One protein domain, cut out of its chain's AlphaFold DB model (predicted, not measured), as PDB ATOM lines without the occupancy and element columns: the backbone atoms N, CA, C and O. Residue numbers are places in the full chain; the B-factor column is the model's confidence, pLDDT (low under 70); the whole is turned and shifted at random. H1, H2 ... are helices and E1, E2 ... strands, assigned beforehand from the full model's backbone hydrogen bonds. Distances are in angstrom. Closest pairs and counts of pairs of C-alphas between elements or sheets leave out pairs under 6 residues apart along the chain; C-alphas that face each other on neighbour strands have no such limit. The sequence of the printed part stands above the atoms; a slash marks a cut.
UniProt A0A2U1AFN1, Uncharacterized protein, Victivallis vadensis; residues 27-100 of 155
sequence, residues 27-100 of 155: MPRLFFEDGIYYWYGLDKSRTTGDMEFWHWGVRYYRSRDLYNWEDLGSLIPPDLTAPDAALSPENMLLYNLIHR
ATOM      1  N   MET A  27      18.195 264.693  15.979       88.12
ATOM      2  CA  MET A  27      19.399 264.560  15.140       88.12
ATOM      3  C   MET A  27      19.749 265.892  14.464       88.12
ATOM      4  O   MET A  27      19.699 266.025  13.241       88.12
ATOM      5  N   PRO A  28      20.033 266.906  15.296       90.88
ATOM      6  CA  PRO A  28      20.021 268.285  14.872       90.88
ATOM      7  C   PRO A  28      21.237 268.632  14.023       90.88
ATOM      8  O   PRO A  28      22.349 268.145  14.242       90.88
ATOM      9  N   ARG A  29      21.041 269.572  13.111       91.50
ATOM     10  CA  ARG A  29      22.109 270.346  12.489       91.50
ATOM     11  C   ARG A  29      21.846 271.824  12.750       91.50
ATOM     12  O   ARG A  29      20.696 272.259  12.842       91.50
ATOM     13  N   LEU A  30      22.932 272.573  12.897       93.75
ATOM     14  CA  LEU A  30      22.909 274.015  13.090       93.75
ATOM     15  C   LEU A  30      23.563 274.694  11.894       93.75
ATOM     16  O   LEU A  30      24.621 274.270  11.432       93.75
ATOM     17  N   PHE A  31      22.936 275.764  11.438       92.06
ATOM     18  CA  PHE A  31      23.447 276.667  10.418       92.06
ATOM     19  C   PHE A  31      23.372 278.098  10.956       92.06
ATOM     20  O   PHE A  31      22.473 278.410  11.732       92.06
ATOM     21  N   PHE A  32      24.323 278.962  10.609       96.50
ATOM     22  CA  PHE A  32      24.346 280.348  11.075       96.50
ATOM     23  C   PHE A  32      24.575 281.292   9.903       96.50
ATOM     24  O   PHE A  32      25.554 281.140   9.175       96.50
ATOM     25  N   GLU A  33      23.691 282.273   9.763       96.25
ATOM     26  CA  GLU A  33      23.733 283.276   8.703       96.25
ATOM     27  C   GLU A  33      23.128 284.585   9.215       96.25
ATOM     28  O   GLU A  33      22.111 284.578   9.908       96.25
ATOM     29  N   ASP A  34      23.788 285.711   8.930       96.62
ATOM     30  CA  ASP A  34      23.312 287.066   9.240       96.62
ATOM     31  C   ASP A  34      22.831 287.284  10.689       96.62
ATOM     32  O   ASP A  34      21.836 287.960  10.962       96.62
ATOM     33  N   GLY A  35      23.555 286.716  11.660       97.31
ATOM     34  CA  GLY A  35      23.210 286.859  13.079       97.31
ATOM     35  C   GLY A  35      22.050 285.971  13.536       97.31
ATOM     36  O   GLY A  35      21.522 286.180  14.631       97.31
ATOM     37  N   ILE A  36      21.640 285.001  12.717       98.44
ATOM     38  CA  ILE A  36      20.551 284.068  12.992       98.44
ATOM     39  C   ILE A  36      21.091 282.639  12.945       98.44
ATOM     40  O   ILE A  36      21.708 282.211  11.974       98.44
ATOM     41  N   TYR A  37      20.829 281.889  14.008       98.44
ATOM     42  CA  TYR A  37      21.020 280.449  14.065       98.44
ATOM     43  C   TYR A  37      19.763 279.753  13.565       98.44
ATOM     44  O   TYR A  37      18.662 280.086  13.997       98.44
ATOM     45  N   TYR A  38      19.937 278.748  12.721       97.88
ATOM     46  CA  TYR A  38      18.900 277.852  12.244       97.88
ATOM     47  C   TYR A  38      19.170 276.456  12.777       97.88
ATOM     48  O   TYR A  38      20.249 275.906  12.566       97.88
ATOM     49  N   TRP A  39      18.188 275.882  13.457       97.56
ATOM     50  CA  TRP A  39      18.223 274.515  13.953       97.56
ATOM     51  C   TRP A  39      17.229 273.698  13.146       97.56
ATOM     52  O   TRP A  39      16.029 273.929  13.236       97.56
ATOM     53  N   TYR A  40      17.722 272.744  12.362       96.25
ATOM     54  CA  TYR A  40      16.885 271.807  11.622       96.25
ATOM     55  C   TYR A  40      17.162 270.369  12.049       96.25
ATOM     56  O   TYR A  40      18.273 270.023  12.461       96.25
ATOM     57  N   GLY A  41      16.134 269.531  11.984       93.56
ATOM     58  CA  GLY A  41      16.217 268.134  12.385       93.56
ATOM     59  C   GLY A  41      14.927 267.384  12.101       93.56
ATOM     60  O   GLY A  41      13.949 267.949  11.610       93.56
ATOM     61  N   LEU A  42      14.932 266.096  12.417       92.69
ATOM     62  CA  LEU A  42      13.784 265.225  12.213       92.69
ATOM     63  C   LEU A  42      12.605 265.673  13.071       92.69
ATOM     64  O   LEU A  42      12.725 265.801  14.298       92.69
ATOM     65  N   ASP A  43      11.464 265.856  12.414       94.25
ATOM     66  CA  ASP A  43      10.201 266.146  13.073       94.25
ATOM     67  C   ASP A  43       9.700 264.868  13.766       94.25
ATOM     68  O   ASP A  43       9.423 263.856  13.122       94.25
ATOM     69  N   LYS A  44       9.611 264.906  15.096       92.88
ATOM     70  CA  LYS A  44       9.081 263.819  15.933       92.88
ATOM     71  C   LYS A  44       7.682 264.122  16.488       92.88
ATOM     72  O   LYS A  44       7.189 263.384  17.336       92.88
ATOM     73  N   SER A  45       7.020 265.181  16.020       92.25
ATOM     74  CA  SER A  45       5.714 265.628  16.536       92.25
ATOM     75  C   SER A  45       4.585 264.617  16.341       92.25
ATOM     76  O   SER A  45       3.565 264.698  17.020       92.25
ATOM     77  N   ARG A  46       4.763 263.654  15.430       90.62
ATOM     78  CA  ARG A  46       3.794 262.585  15.146       90.62
ATOM     79  C   ARG A  46       4.278 261.187  15.516       90.62
ATOM     80  O   ARG A  46       3.698 260.209  15.064       90.62
ATOM     81  N   THR A  47       5.341 261.081  16.311       85.38
ATOM     82  CA  THR A  47       5.885 259.780  16.722       85.38
ATOM     83  C   THR A  47       5.422 259.432  18.130       85.38
ATOM     84  O   THR A  47       5.523 260.260  19.034       85.38
ATOM     85  N   THR A  48       4.945 258.207  18.324       79.81
ATOM     86  CA  THR A  48       4.406 257.678  19.593       79.81
ATOM     87  C   THR A  48       5.404 256.801  20.352       79.81
ATOM     88  O   THR A  48       5.158 256.440  21.500       79.81
ATOM     89  N   GLY A  49       6.563 256.504  19.754       71.62
ATOM     90  CA  GLY A  49       7.623 255.683  20.354       71.62
ATOM     91  C   GLY A  49       7.467 254.173  20.135       71.62
ATOM     92  O   GLY A  49       8.353 253.417  20.518       71.62
ATOM     93  N   ASP A  50       6.394 253.744  19.475       76.69
ATOM     94  CA  ASP A  50       6.127 252.367  19.022       76.69
ATOM     95  C   ASP A  50       6.863 251.986  17.722       76.69
ATOM     96  O   ASP A  50       6.788 250.841  17.285       76.69
ATOM     97  N   MET A  51       7.620 252.930  17.150       72.00
ATOM     98  CA  MET A  51       8.368 252.795  15.895       72.00
ATOM     99  C   MET A  51       7.495 252.616  14.640       72.00
ATOM    100  O   MET A  51       8.053 252.324  13.587       72.00
ATOM    101  N   GLU A  52       6.175 252.839  14.711       79.50
ATOM    102  CA  GLU A  52       5.296 252.821  13.527       79.50
ATOM    103  C   GLU A  52       5.623 253.994  12.592       79.50
ATOM    104  O   GLU A  52       5.853 253.811  11.399       79.50
ATOM    105  N   PHE A  53       5.757 255.191  13.168       85.75
ATOM    106  CA  PHE A  53       6.275 256.367  12.479       85.75
ATOM    107  C   PHE A  53       7.571 256.820  13.136       85.75
ATOM    108  O   PHE A  53       7.619 257.181  14.316       85.75
ATOM    109  N   TRP A  54       8.645 256.813  12.357       86.62
ATOM    110  CA  TRP A  54       9.970 257.189  12.803       86.62
ATOM    111  C   TRP A  54      10.211 258.694  12.715       86.62
ATOM    112  O   TRP A  54      10.914 259.236  13.561       86.62
ATOM    113  N   HIS A  55       9.635 259.403  11.750       91.50
ATOM    114  CA  HIS A  55       9.702 260.866  11.667       91.50
ATOM    115  C   HIS A  55       8.554 261.422  10.825       91.50
ATOM    116  O   HIS A  55       7.861 260.682  10.138       91.50
ATOM    117  N   TRP A  56       8.403 262.740  10.791       93.25
ATOM    118  CA  TRP A  56       7.452 263.431   9.922       93.25
ATOM    119  C   TRP A  56       8.148 264.448   9.007       93.25
ATOM    120  O   TRP A  56       7.720 265.592   8.878       93.25
ATOM    121  N   GLY A  57       9.262 264.025   8.401       92.75
ATOM    122  CA  GLY A  57      10.131 264.883   7.601       92.75
ATOM    123  C   GLY A  57      11.112 265.688   8.459       92.75
ATOM    124  O   GLY A  57      11.526 265.256   9.539       92.75
ATOM    125  N   VAL A  58      11.499 266.862   7.965       93.88
ATOM    126  CA  VAL A  58      12.430 267.794   8.610       93.88
ATOM    127  C   VAL A  58      11.688 269.071   8.984       93.88
ATOM    128  O   VAL A  58      11.045 269.695   8.139       93.88
ATOM    129  N   ARG A  59      11.816 269.485  10.244       95.88
ATOM    130  CA  ARG A  59      11.339 270.772  10.772       95.88
ATOM    131  C   ARG A  59      12.538 271.661  11.087       95.88
ATOM    132  O   ARG A  59      13.638 271.154  11.325       95.88
ATOM    133  N   TYR A  60      12.342 272.973  11.067       97.75
ATOM    134  CA  TYR A  60      13.403 273.932  11.342       97.75
ATOM    135  C   TYR A  60      12.917 275.118  12.167       97.75
ATOM    136  O   TYR A  60      11.754 275.509  12.129       97.75
ATOM    137  N   TYR A  61      13.851 275.674  12.923       98.44
ATOM    138  CA  TYR A  61      13.641 276.752  13.868       98.44
ATOM    139  C   TYR A  61      14.713 277.806  13.661       98.44
ATOM    140  O   TYR A  61      15.816 277.483  13.210       98.44
ATOM    141  N   ARG A  62      14.442 279.046  14.070       98.19
ATOM    142  CA  ARG A  62      15.469 280.091  14.134       98.19
ATOM    143  C   ARG A  62      15.601 280.718  15.513       98.19
ATOM    144  O   ARG A  62      14.631 280.827  16.255       98.19
ATOM    145  N   SER A  63      16.803 281.170  15.838       98.12
ATOM    146  CA  SER A  63      17.115 281.863  17.083       98.12
ATOM    147  C   SER A  63      18.241 282.869  16.877       98.12
ATOM    148  O   SER A  63      19.092 282.694  16.012       98.12
ATOM    149  N   ARG A  64      18.284 283.917  17.700       97.88
ATOM    150  CA  ARG A  64      19.448 284.818  17.794       97.88
ATOM    151  C   ARG A  64      20.349 284.512  18.987       97.88
ATOM    152  O   ARG A  64      21.430 285.077  19.088       97.88
ATOM    153  N   ASP A  65      19.893 283.665  19.906       96.94
ATOM    154  CA  ASP A  65      20.520 283.478  21.216       96.94
ATOM    155  C   ASP A  65      20.748 282.005  21.592       96.94
ATOM    156  O   ASP A  65      21.267 281.732  22.671       96.94
ATOM    157  N   LEU A  66      20.417 281.067  20.694       96.94
ATOM    158  CA  LEU A  66      20.528 279.611  20.857       96.94
ATOM    159  C   LEU A  66      19.615 278.998  21.933       96.94
ATOM    160  O   LEU A  66      19.632 277.777  22.090       96.94
ATOM    161  N   TYR A  67      18.811 279.784  22.660       96.19
ATOM    162  CA  TYR A  67      17.880 279.267  23.674       96.19
ATOM    163  C   TYR A  67      16.397 279.557  23.384       96.19
ATOM    164  O   TYR A  67      15.536 278.765  23.768       96.19
ATOM    165  N   ASN A  68      16.078 280.653  22.693       97.62
ATOM    166  CA  ASN A  68      14.719 281.009  22.277       97.62
ATOM    167  C   ASN A  68      14.540 280.727  20.786       97.62
ATOM    168  O   ASN A  68      15.089 281.451  19.954       97.62
ATOM    169  N   TRP A  69      13.780 279.684  20.464       97.81
ATOM    170  CA  TRP A  69      13.591 279.207  19.098       97.81
ATOM    171  C   TRP A  69      12.185 279.525  18.599       97.81
ATOM    172  O   TRP A  69      11.203 279.159  19.240       97.81
ATOM    173  N   GLU A  70      12.103 280.205  17.462       98.00
ATOM    174  CA  GLU A  70      10.877 280.390  16.686       98.00
ATOM    175  C   GLU A  70      10.725 279.208  15.730       98.00
ATOM    176  O   GLU A  70      11.661 278.909  14.984       98.00
ATOM    177  N   ASP A  71       9.574 278.539  15.764       97.69
ATOM    178  CA  ASP A  71       9.244 277.463  14.831       97.69
ATOM    179  C   ASP A  71       8.926 278.039  13.447       97.69
ATOM    180  O   ASP A  71       8.077 278.919  13.304       97.69
ATOM    181  N   LEU A  72       9.623 277.549  12.422       97.62
ATOM    182  CA  LEU A  72       9.409 277.934  11.026       97.62
ATOM    183  C   LEU A  72       8.654 276.854  10.235       97.62
ATOM    184  O   LEU A  72       8.450 276.991   9.026       97.62
ATOM    185  N   GLY A  73       8.213 275.793  10.911       96.69
ATOM    186  CA  GLY A  73       7.430 274.707  10.346       96.69
ATOM    187  C   GLY A  73       8.273 273.692   9.576       96.69
ATOM    188  O   GLY A  73       9.466 273.501   9.815       96.69
ATOM    189  N   SER A  74       7.625 272.976   8.659       95.56
ATOM    190  CA  SER A  74       8.287 271.932   7.875       95.56
ATOM    191  C   SER A  74       9.252 272.547   6.857       95.56
ATOM    192  O   SER A  74       8.847 273.347   6.017       95.56
ATOM    193  N   LEU A  75      10.524 272.152   6.936       94.44
ATOM    194  CA  LEU A  75      11.537 272.440   5.921       94.44
ATOM    195  C   LEU A  75      11.424 271.453   4.759       94.44
ATOM    196  O   LEU A  75      11.456 271.845   3.597       94.44
ATOM    197  N   ILE A  76      11.300 270.165   5.093       93.12
ATOM    198  CA  ILE A  76      11.083 269.089   4.131       93.12
ATOM    199  C   ILE A  76       9.909 268.248   4.645       93.12
ATOM    200  O   ILE A  76      10.026 267.669   5.728       93.12
ATOM    201  N   PRO A  77       8.776 268.182   3.928       93.38
ATOM    202  CA  PRO A  77       7.635 267.374   4.349       93.38
ATOM    203  C   PRO A  77       7.954 265.873   4.248       93.38
ATOM    204  O   PRO A  77       8.888 265.489   3.538       93.38
ATOM    205  N   PRO A  78       7.195 265.003   4.939       92.38
ATOM    206  CA  PRO A  78       7.324 263.567   4.736       92.38
ATOM    207  C   PRO A  78       6.910 263.188   3.313       92.38
ATOM    208  O   PRO A  78       6.010 263.799   2.727       92.38
ATOM    209  N   ASP A  79       7.531 262.139   2.789       92.88
ATOM    210  CA  ASP A  79       7.114 261.516   1.540       92.88
ATOM    211  C   ASP A  79       6.084 260.422   1.842       92.88
ATOM    212  O   ASP A  79       6.403 259.414   2.457       92.88
ATOM    213  N   LEU A  80       4.833 260.629   1.438       92.31
ATOM    214  CA  LEU A  80       3.737 259.685   1.695       92.31
ATOM    215  C   LEU A  80       3.416 258.812   0.474       92.31
ATOM    216  O   LEU A  80       2.363 258.177   0.431       92.31
ATOM    217  N   THR A  81       4.269 258.832  -0.553       92.12
ATOM    218  CA  THR A  81       4.014 258.129  -1.818       92.12
ATOM    219  C   THR A  81       4.301 256.633  -1.723       92.12
ATOM    220  O   THR A  81       3.591 255.848  -2.354       92.12
ATOM    221  N   ALA A  82       5.304 256.237  -0.932       87.62
ATOM    222  CA  ALA A  82       5.709 254.848  -0.742       87.62
ATOM    223  C   ALA A  82       6.411 254.638   0.617       87.62
ATOM    224  O   ALA A  82       7.183 255.507   1.025       87.62
ATOM    225  N   PRO A  83       6.224 253.486   1.293       83.75
ATOM    226  CA  PRO A  83       6.848 253.204   2.592       83.75
ATOM    227  C   PRO A  83       8.381 253.226   2.619       83.75
ATOM    228  O   PRO A  83       8.984 253.520   3.648       83.75
ATOM    229  N   ASP A  84       9.024 252.911   1.497       81.81
ATOM    230  CA  ASP A  84      10.477 252.840   1.344       81.81
ATOM    231  C   ASP A  84      11.101 254.141   0.822       81.81
ATOM    232  O   ASP A  84      12.330 254.253   0.765       81.81
ATOM    233  N   ALA A  85      10.288 255.153   0.502       85.44
ATOM    234  CA  ALA A  85      10.789 256.474   0.156       85.44
ATOM    235  C   ALA A  85      11.703 257.005   1.270       85.44
ATOM    236  O   ALA A  85      11.464 256.780   2.459       85.44
ATOM    237  N   ALA A  86      12.758 257.732   0.895       81.94
ATOM    238  CA  ALA A  86      13.782 258.203   1.833       81.94
ATOM    239  C   ALA A  86      13.194 259.005   3.011       81.94
ATOM    240  O   ALA A  86      13.691 258.930   4.129       81.94
ATOM    241  N   LEU A  87      12.119 259.758   2.766       87.62
ATOM    242  CA  LEU A  87      11.432 260.562   3.777       87.62
ATOM    243  C   LEU A  87      10.049 260.015   4.143       87.62
ATOM    244  O   LEU A  87       9.240 260.757   4.707       87.62
ATOM    245  N   SER A  88       9.784 258.734   3.875       91.31
ATOM    246  CA  SER A  88       8.599 258.074   4.420       91.31
ATOM    247  C   SER A  88       8.641 258.070   5.945       91.31
ATOM    248  O   SER A  88       9.691 257.774   6.519       91.31
ATOM    249  N   PRO A  89       7.524 258.367   6.631       91.25
ATOM    250  CA  PRO A  89       7.433 258.222   8.073       91.25
ATOM    251  C   PRO A  89       7.823 256.835   8.587       91.25
ATOM    252  O   PRO A  89       8.376 256.755   9.677       91.25
ATOM    253  N   GLU A  90       7.583 255.767   7.825       88.12
ATOM    254  CA  GLU A  90       7.960 254.397   8.208       88.12
ATOM    255  C   GLU A  90       9.449 254.104   7.965       88.12
ATOM    256  O   GLU A  90      10.022 253.182   8.553       88.12
ATOM    257  N   ASN A  91      10.106 254.890   7.107       85.38
ATOM    258  CA  ASN A  91      11.510 254.695   6.798       85.38
ATOM    259  C   ASN A  91      12.375 255.214   7.947       85.38
ATOM    260  O   ASN A  91      12.453 256.409   8.238       85.38
ATOM    261  N   MET A  92      13.099 254.303   8.589       81.12
ATOM    262  CA  MET A  92      14.078 254.652   9.609       81.12
ATOM    263  C   MET A  92      15.379 255.156   8.956       81.12
ATOM    264  O   MET A  92      16.447 254.619   9.241       81.12
ATOM    265  N   LEU A  93      15.311 256.165   8.076       71.12
ATOM    266  CA  LEU A  93      16.421 256.611   7.218       71.12
ATOM    267  C   LEU A  93      17.743 256.714   7.987       71.12
ATOM    268  O   LEU A  93      18.751 256.168   7.556       71.12
ATOM    269  N   LEU A  94      17.746 257.357   9.160       68.31
ATOM    270  CA  LEU A  94      18.977 257.472   9.937       68.31
ATOM    271  C   LEU A  94      19.384 256.167  10.631       68.31
ATOM    272  O   LEU A  94      20.572 255.899  10.739       68.31
ATOM    273  N   TYR A  95      18.447 255.344  11.101       69.62
ATOM    274  CA  TYR A  95      18.808 254.013  11.597       69.62
ATOM    275  C   TYR A  95      19.488 253.203  10.493       69.62
ATOM    276  O   TYR A  95      20.520 252.598  10.755       69.62
ATOM    277  N   ASN A  96      18.962 253.257   9.269       70.25
ATOM    278  CA  ASN A  96      19.557 252.611   8.105       70.25
ATOM    279  C   ASN A  96      20.920 253.225   7.768       70.25
ATOM    280  O   ASN A  96      21.879 252.482   7.601       70.25
ATOM    281  N   LEU A  97      21.052 254.554   7.782       67.00
ATOM    282  CA  LEU A  97      22.346 255.209   7.605       67.00
ATOM    283  C   LEU A  97      23.344 254.744   8.669       67.00
ATOM    284  O   LEU A  97      24.393 254.252   8.309       67.00
ATOM    285  N   ILE A  98      23.009 254.800   9.959       60.88
ATOM    286  CA  ILE A  98      23.918 254.443  11.063       60.88
ATOM    287  C   ILE A  98      24.268 252.947  11.074       60.88
ATOM    288  O   ILE A  98      25.425 252.596  11.262       60.88
ATOM    289  N   HIS A  99      23.284 252.065  10.898       58.59
ATOM    290  CA  HIS A  99      23.455 250.621  11.113       58.59
ATOM    291  C   HIS A  99      23.725 249.831   9.832       58.59
ATOM    292  O   HIS A  99      24.091 248.663   9.923       58.59
ATOM    293  N   ARG A 100      23.477 250.409   8.652       57.19
ATOM    294  CA  ARG A 100      23.639 249.721   7.362       57.19
ATOM    295  C   ARG A 100      24.564 250.449   6.393       57.19
ATOM    296  O   ARG A 100      25.177 249.781   5.577       57.19
TER     297      ARG A 100
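What this domain is: This is residues 27 to 100 of the 155 residues of an uncharacterized protein of Victivallis vadensis (UniProt A0A2U1AFN1). A strongly twisted sheet of four strands makes one end of an elongated domain; at the other end two long loop stretches, residues 43 to 57 and 77 to 92, gather, and the short helix H1 follows them, away from the sheet. The printed part has 74 residues, with E1, E2, E3, E4 and then H1 along it. The sheet's order is E1, E2, E3, E4, all antiparallel, a meander, each strand the antiparallel neighbour of the one before. The class is mixed, helices and strands, with under half of the residues in named elements. The whole is only just loose, close to compact, with a radius of gyration of the C-alphas of 13.7 A and spans of 38 by 23 by 22 A.

Where its parts are: Find C-alpha 27 at (19.399, 264.560, 15.140); from there E1, residues 27 to 33, runs 20.3 A. E2, residues 36 to 42, spans 20.0 A. E3, residues 58 to 63, spans 17.1 A, and E4, residues 70 to 76, spans 16.9 A. H1, residues 93 to 100, covers 10.0 A and ends at C-alpha 100, (23.639, 249.721, 7.362).

How they stand to each other: Begin at the edge strand E1: it forms a hairpin with E2, where N 31 and O 38 are 2.9 A apart. E2 and E3 form the next hairpin, with N 39 and O 61 at 2.9 A. E3 and the other edge strand, E4, form the third, with N 62 and O 70 at 2.9 A. H1 is not on the sheet, with 2 pairs of C-alphas within 10 A; its O i to N i+4 pairs are all within hydrogen-bond range.

The domain as a whole: Look to the C-alphas of Asp 34 and Asp 50, the two farthest apart, at 39.9 A. The printed part has no cut. The links E2 to E3 and E4 to H1 are long. Confidence is under 70 at residues 94 to 95 and 97 to 100.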